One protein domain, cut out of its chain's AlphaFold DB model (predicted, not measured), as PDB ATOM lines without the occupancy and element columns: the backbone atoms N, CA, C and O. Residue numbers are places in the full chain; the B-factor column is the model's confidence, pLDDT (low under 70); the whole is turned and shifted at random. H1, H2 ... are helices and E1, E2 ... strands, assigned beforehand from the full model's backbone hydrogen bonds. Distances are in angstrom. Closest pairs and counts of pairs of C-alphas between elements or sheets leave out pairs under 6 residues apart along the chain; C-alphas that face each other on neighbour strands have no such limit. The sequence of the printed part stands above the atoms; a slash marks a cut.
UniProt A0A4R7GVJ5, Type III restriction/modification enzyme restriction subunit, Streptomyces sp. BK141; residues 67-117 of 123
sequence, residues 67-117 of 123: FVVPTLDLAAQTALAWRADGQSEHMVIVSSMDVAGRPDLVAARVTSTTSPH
ATOM      1  N   PHE A  67     181.240 144.374 260.460       97.75
ATOM      2  CA  PHE A  67     181.211 145.436 261.458       97.75
ATOM      3  C   PHE A  67     180.370 145.006 262.653       97.75
ATOM      4  O   PHE A  67     179.200 144.666 262.503       97.75
ATOM      5  N   VAL A  68     180.962 145.063 263.846       98.06
ATOM      6  CA  VAL A  68     180.249 144.873 265.112       98.06
ATOM      7  C   VAL A  68     180.175 146.222 265.809       98.06
ATOM      8  O   VAL A  68     181.200 146.841 266.092       98.06
ATOM      9  N   VAL A  69     178.957 146.690 266.053       97.62
ATOM     10  CA  VAL A  69     178.671 148.011 266.618       97.62
ATOM     11  C   VAL A  69     177.613 147.894 267.715       97.62
ATOM     12  O   VAL A  69     176.774 146.998 267.649       97.62
ATOM     13  N   PRO A  70     177.631 148.776 268.729       97.50
ATOM     14  CA  PRO A  70     176.751 148.641 269.889       97.50
ATOM     15  C   PRO A  70     175.329 149.174 269.664       97.50
ATOM     16  O   PRO A  70     174.467 148.945 270.505       97.50
ATOM     17  N   THR A  71     175.069 149.908 268.575       97.88
ATOM     18  CA  THR A  71     173.760 150.530 268.323       97.88
ATOM     19  C   THR A  71     173.327 150.398 266.868       97.88
ATOM     20  O   THR A  71     174.154 150.320 265.956       97.88
ATOM     21  N   LEU A  72     172.009 150.435 266.655       97.94
ATOM     22  CA  LEU A  72     171.405 150.471 265.323       97.94
ATOM     23  C   LEU A  72     171.848 151.718 264.544       97.94
ATOM     24  O   LEU A  72     172.192 151.617 263.370       97.94
ATOM     25  N   ASP A  73     171.935 152.878 265.195       96.94
ATOM     26  CA  ASP A  73     172.383 154.102 264.524       96.94
ATOM     27  C   ASP A  73     173.827 154.015 264.041       96.94
ATOM     28  O   ASP A  73     174.121 154.446 262.928       96.94
ATOM     29  N   LEU A  74     174.729 153.405 264.817       97.75
ATOM     30  CA  LEU A  74     176.102 153.177 264.362       97.75
ATOM     31  C   LEU A  74     176.159 152.177 263.204       97.75
ATOM     32  O   LEU A  74     177.006 152.329 262.321       97.75
ATOM     33  N   ALA A  75     175.256 151.193 263.165       98.25
ATOM     34  CA  ALA A  75     175.154 150.273 262.033       98.25
ATOM     35  C   ALA A  75     174.733 151.020 260.761       98.25
ATOM     36  O   ALA A  75     175.408 150.914 259.736       98.25
ATOM     37  N   ALA A  76     173.690 151.850 260.852       97.94
ATOM     38  CA  ALA A  76     173.228 152.678 259.742       97.94
ATOM     39  C   ALA A  76     174.302 153.678 259.279       97.94
ATOM     40  O   ALA A  76     174.592 153.768 258.089       97.94
ATOM     41  N   GLN A  77     174.954 154.382 260.209       97.38
ATOM     42  CA  GLN A  77     176.038 155.322 259.899       97.38
ATOM     43  C   GLN A  77     177.213 154.634 259.202       97.38
ATOM     44  O   GLN A  77     177.774 155.180 258.253       97.38
ATOM     45  N   THR A  78     177.582 153.433 259.652       97.62
ATOM     46  CA  THR A  78     178.656 152.654 259.028       97.62
ATOM     47  C   THR A  78     178.265 152.241 257.610       97.62
ATOM     48  O   THR A  78     179.035 152.481 256.682       97.62
ATOM     49  N   ALA A  79     177.057 151.703 257.427       97.62
ATOM     50  CA  ALA A  79     176.541 151.293 256.123       97.62
ATOM     51  C   ALA A  79     176.507 152.457 255.117       97.62
ATOM     52  O   ALA A  79     177.030 152.353 254.005       97.62
ATOM     53  N   LEU A  80     175.967 153.605 255.532       97.06
ATOM     54  CA  LEU A  80     175.897 154.808 254.701       97.06
ATOM     55  C   LEU A  80     177.281 155.384 254.393       97.06
ATOM     56  O   LEU A  80     177.515 155.822 253.271       97.06
ATOM     57  N   ALA A  81     178.214 155.357 255.349       96.44
ATOM     58  CA  ALA A  81     179.584 155.806 255.112       96.44
ATOM     59  C   ALA A  81     180.302 154.938 254.065       96.44
ATOM     60  O   ALA A  81     181.013 155.474 253.218       96.44
ATOM     61  N   TRP A  82     180.092 153.619 254.100       96.44
ATOM     62  CA  TRP A  82     180.626 152.689 253.100       96.44
ATOM     63  C   TRP A  82     180.031 152.947 251.714       96.44
ATOM     64  O   TRP A  82     180.766 153.075 250.735       96.44
ATOM     65  N   ARG A  83     178.707 153.107 251.638       95.38
ATOM     66  CA  ARG A  83     178.000 153.428 250.391       95.38
ATOM     67  C   ARG A  83     178.445 154.768 249.805       95.38
ATOM     68  O   ARG A  83     178.712 154.851 248.611       95.38
ATOM     69  N   ALA A  84     178.603 155.788 250.645       94.44
ATOM     70  CA  ALA A  84     179.096 157.098 250.231       94.44
ATOM     71  C   ALA A  84     180.550 157.067 249.721       94.44
ATOM     72  O   ALA A  84     180.886 157.864 248.851       94.44
ATOM     73  N   ASP A  85     181.399 156.147 250.205       94.44
ATOM     74  CA  ASP A  85     182.768 155.957 249.678       94.44
ATOM     75  C   ASP A  85     182.810 155.082 248.405       94.44
ATOM     76  O   ASP A  85     183.891 154.783 247.894       94.44
ATOM     77  N   GLY A  86     181.646 154.694 247.871       92.75
ATOM     78  CA  GLY A  86     181.499 153.975 246.602       92.75
ATOM     79  C   GLY A  86     181.429 152.450 246.713       92.75
ATOM     80  O   GLY A  86     181.447 151.782 245.681       92.75
ATOM     81  N   GLN A  87     181.333 151.889 247.923       93.12
ATOM     82  CA  GLN A  87     181.203 150.440 248.122       93.12
ATOM     83  C   GLN A  87     179.809 149.983 247.674       93.12
ATOM     84  O   GLN A  87     178.791 150.480 248.165       93.12
ATOM     85  N   SER A  88     179.743 149.050 246.727       90.88
ATOM     86  CA  SER A  88     178.508 148.655 246.022       90.88
ATOM     87  C   SER A  88     178.088 147.202 246.274       90.88
ATOM     88  O   SER A  88     177.025 146.768 245.833       90.88
ATOM     89  N   GLU A  89     178.873 146.481 247.066       91.56
ATOM     90  CA  GLU A  89     178.702 145.082 247.433       91.56
ATOM     91  C   GLU A  89     177.392 144.861 248.202       91.56
ATOM     92  O   GLU A  89     176.790 145.792 248.755       91.56
ATOM     93  N   HIS A  90     176.941 143.607 248.252       93.00
ATOM     94  CA  HIS A  90     175.779 143.230 249.048       93.00
ATOM     95  C   HIS A  90     176.015 143.561 250.531       93.00
ATOM     96  O   HIS A  90     177.025 143.164 251.112       93.00
ATOM     97  N   MET A  91     175.085 144.305 251.137       95.69
ATOM     98  CA  MET A  91     175.232 144.850 252.485       95.69
ATOM     99  C   MET A  91     173.981 144.579 253.309       95.69
ATOM    100  O   MET A  91     172.887 145.017 252.954       95.69
ATOM    101  N   VAL A  92     174.177 143.892 254.434       96.75
ATOM    102  CA  VAL A  92     173.106 143.471 255.336       96.75
ATOM    103  C   VAL A  92     173.424 143.926 256.752       96.75
ATOM    104  O   VAL A  92     174.505 143.649 257.274       96.75
ATOM    105  N   ILE A  93     172.468 144.588 257.397       97.62
ATOM    106  CA  ILE A  93     172.498 144.875 258.828       97.62
ATOM    107  C   ILE A  93     171.811 143.721 259.559       97.62
ATOM    108  O   ILE A  93     170.593 143.556 259.495       97.62
ATOM    109  N   VAL A  94     172.581 142.930 260.300       97.50
ATOM    110  CA  VAL A  94     172.031 141.825 261.095       97.50
ATOM    111  C   VAL A  94     171.473 142.372 262.410       97.50
ATOM    112  O   VAL A  94     172.206 142.556 263.379       97.50
ATOM    113  N   SER A  95     170.186 142.719 262.418       96.81
ATOM    114  CA  SER A  95     169.475 143.285 263.570       96.81
ATOM    115  C   SER A  95     167.963 143.337 263.321       96.81
ATOM    116  O   SER A  95     167.499 143.074 262.214       96.81
ATOM    117  N   SER A  96     167.201 143.771 264.326       95.31
ATOM    118  CA  SER A  96     165.774 144.098 264.210       95.31
ATOM    119  C   SER A  96     165.496 145.490 263.613       95.31
ATOM    120  O   SER A  96     164.429 146.049 263.850       95.31
ATOM    121  N   MET A  97     166.456 146.106 262.913       97.06
ATOM    122  CA  MET A  97     166.278 147.426 262.306       97.06
ATOM    123  C   MET A  97     165.184 147.403 261.235       97.06
ATOM    124  O   MET A  97     165.278 146.634 260.278       97.06
ATOM    125  N   ASP A  98     164.212 148.311 261.351       96.06
ATOM    126  CA  ASP A  98     163.258 148.607 260.284       96.06
ATOM    127  C   ASP A  98     163.918 149.498 259.223       96.06
ATOM    128  O   ASP A  98     163.955 150.725 259.327       96.06
ATOM    129  N   VAL A  99     164.490 148.855 258.207       95.81
ATOM    130  CA  VAL A  99     165.099 149.553 257.070       95.81
ATOM    131  C   VAL A  99     164.039 150.192 256.172       95.81
ATOM    132  O   VAL A  99     164.310 151.233 255.582       95.81
ATOM    133  N   ALA A 100     162.827 149.635 256.086       94.25
ATOM    134  CA  ALA A 100     161.774 150.195 255.238       94.25
ATOM    135  C   ALA A 100     161.340 151.590 255.724       94.25
ATOM    136  O   ALA A 100     161.062 152.468 254.908       94.25
ATOM    137  N   GLY A 101     161.378 151.823 257.040       95.38
ATOM    138  CA  GLY A 101     161.180 153.138 257.657       95.38
ATOM    139  C   GLY A 101     162.364 154.115 257.540       95.38
ATOM    140  O   GLY A 101     162.291 155.221 258.078       95.38
ATOM    141  N   ARG A 102     163.463 153.743 256.867       96.81
ATOM    142  CA  ARG A 102     164.718 154.515 256.766       96.81
ATOM    143  C   ARG A 102     165.058 154.815 255.295       96.81
ATOM    144  O   ARG A 102     165.778 154.041 254.660       96.81
ATOM    145  N   PRO A 103     164.569 155.937 254.722       96.38
ATOM    146  CA  PRO A 103     164.731 156.241 253.293       96.38
ATOM    147  C   PRO A 103     166.189 156.318 252.823       96.38
ATOM    148  O   PRO A 103     166.494 155.969 251.684       96.38
ATOM    149  N   ASP A 104     167.092 156.744 253.706       95.75
ATOM    150  CA  ASP A 104     168.540 156.780 253.495       95.75
ATOM    151  C   ASP A 104     169.116 155.381 253.229       95.75
ATOM    152  O   ASP A 104     169.870 155.184 252.274       95.75
ATOM    153  N   LEU A 105     168.721 154.391 254.031       96.75
ATOM    154  CA  LEU A 105     169.167 153.003 253.891       96.75
ATOM    155  C   LEU A 105     168.534 152.305 252.684       96.75
ATOM    156  O   LEU A 105     169.222 151.552 251.988       96.75
ATOM    157  N   VAL A 106     167.264 152.602 252.392       96.62
ATOM    158  CA  VAL A 106     166.580 152.116 251.183       96.62
ATOM    159  C   VAL A 106     167.276 152.634 249.926       96.62
ATOM    160  O   VAL A 106     167.639 151.843 249.053       96.62
ATOM    161  N   ALA A 107     167.531 153.944 249.844       95.00
ATOM    162  CA  ALA A 107     168.251 154.549 248.723       95.00
ATOM    163  C   ALA A 107     169.662 153.961 248.570       95.00
ATOM    164  O   ALA A 107     170.140 153.739 247.456       95.00
ATOM    165  N   ALA A 108     170.302 153.642 249.695       95.38
ATOM    166  CA  ALA A 108     171.604 153.003 249.740       95.38
ATOM    167  C   ALA A 108     171.567 151.480 249.498       95.38
ATOM    168  O   ALA A 108     172.615 150.846 249.585       95.38
ATOM    169  N   ARG A 109     170.413 150.869 249.188       96.06
ATOM    170  CA  ARG A 109     170.276 149.414 248.955       96.06
ATOM    171  C   ARG A 109     170.908 148.583 250.077       96.06
ATOM    172  O   ARG A 109     171.702 147.670 249.830       96.06
ATOM    173  N   VAL A 110     170.623 148.969 251.314       96.06
ATOM    174  CA  VAL A 110     170.962 148.202 252.514       96.06
ATOM    175  C   VAL A 110     169.731 147.391 252.896       96.06
ATOM    176  O   VAL A 110     168.614 147.880 252.763       96.06
ATOM    177  N   THR A 111     169.913 146.157 253.354       96.00
ATOM    178  CA  THR A 111     168.828 145.330 253.907       96.00
ATOM    179  C   THR A 111     169.102 145.013 255.372       96.00
ATOM    180  O   THR A 111     170.207 145.238 255.872       96.00
ATOM    181  N   SER A 112     168.105 144.496 256.086       96.56
ATOM    182  CA  SER A 112     168.282 143.969 257.438       96.56
ATOM    183  C   SER A 112     167.673 142.581 257.585       96.56
ATOM    184  O   SER A 112     166.766 142.200 256.847       96.56
ATOM    185  N   THR A 113     168.199 141.802 258.529       96.25
ATOM    186  CA  THR A 113     167.637 140.499 258.894       96.25
ATOM    187  C   THR A 113     167.972 140.136 260.337       96.25
ATOM    188  O   THR A 113     169.047 140.464 260.838       96.25
ATOM    189  N   THR A 114     167.075 139.406 260.992       95.88
ATOM    190  CA  THR A 114     167.337 138.669 262.240       95.88
ATOM    191  C   THR A 114     167.501 137.166 262.002       95.88
ATOM    192  O   THR A 114     167.907 136.440 262.907       95.88
ATOM    193  N   SER A 115     167.199 136.690 260.790       94.25
ATOM    194  CA  SER A 115     167.266 135.279 260.422       94.25
ATOM    195  C   SER A 115     168.651 134.928 259.873       94.25
ATOM    196  O   SER A 115     169.082 135.537 258.888       94.25
ATOM    197  N   PRO A 116     169.338 133.915 260.433       90.06
ATOM    198  CA  PRO A 116     170.608 133.442 259.890       90.06
ATOM    199  C   PRO A 116     170.450 132.797 258.506       90.06
ATOM    200  O   PRO A 116     171.386 132.837 257.712       90.06
ATOM    201  N   HIS A 117     169.272 132.250 258.184       90.25
ATOM    202  CA  HIS A 117     169.013 131.622 256.884       90.25
ATOM    203  C   HIS A 117     169.051 132.638 255.736       90.25
ATOM    204  O   HIS A 117     169.655 132.368 254.701       90.25
TER     205      HIS A 117
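AT A GLANCE: This is residues 67 to 117 of the 123 residues of the protein "Type III restriction/modification enzyme restriction subunit" of Streptomyces sp. BK141 (UniProt A0A4R7GVJ5). A small body in which one helix of 13 residues, H1, and a short helix, H2, pack together on one side of a tiny sheet of two parallel strands, E1 and E2. H1 lies nearer to E1, and much of the rest is loop. The printed part has 51 residues, with two named helices and two named strands in the order H1, E1, H2, E2; under half of the residues are in these elements, and the class is mixed, helices and strands. It is compact, with a radius of gyration of the C-alphas of 10.2 A and spans of 27 by 21 by 20 A.

HOW THE PARTS SIT: The closest C-alphas of H1, residues 72 to 84, and E1, residues 92 to 94, are those of Ala 75 and Ile 93, 6.8 A apart. H1 touches H2, residues 103 to 107, with its residues 76 to 80 alone; the closest C-alphas, of Leu 80 and Leu 105, are 7.0 A apart. E2, residues 111 to 113, is the parallel neighbour of E1, at 28 degrees between their directions; N 93 and O 111 are 2.8 A apart and N 113 and O 93 3.1 A, both within hydrogen-bond range. E1, H2 and E2 form a strand-helix-strand unit, two parallel neighbour strands with a helix between them in the chain, and its crossover is right-handed. H1 and E2 are apart. In H1 and H2 every O i to N i+4 pair is within hydrogen-bond range.

IN THESE COORDINATES: H1 begins at C-alpha 72 (171.405, 150.471, 265.323) and measures 18.2 A from first to last C-alpha. E1 measures 6.1 A, H2 6.0 A and E2 7.0 A, E2 ending at C-alpha 113 (167.637, 140.499, 258.894).

THE WHOLE: The two C-alphas farthest apart, of Asp 85 and His 117, are 28.9 A apart. The printed part has no cut. The link H2 to E2 is tight, and the links H1 to E1 and E1 to H2 are short. The mean pLDDT of the printed part is 95.8, and no printed residue is under 70.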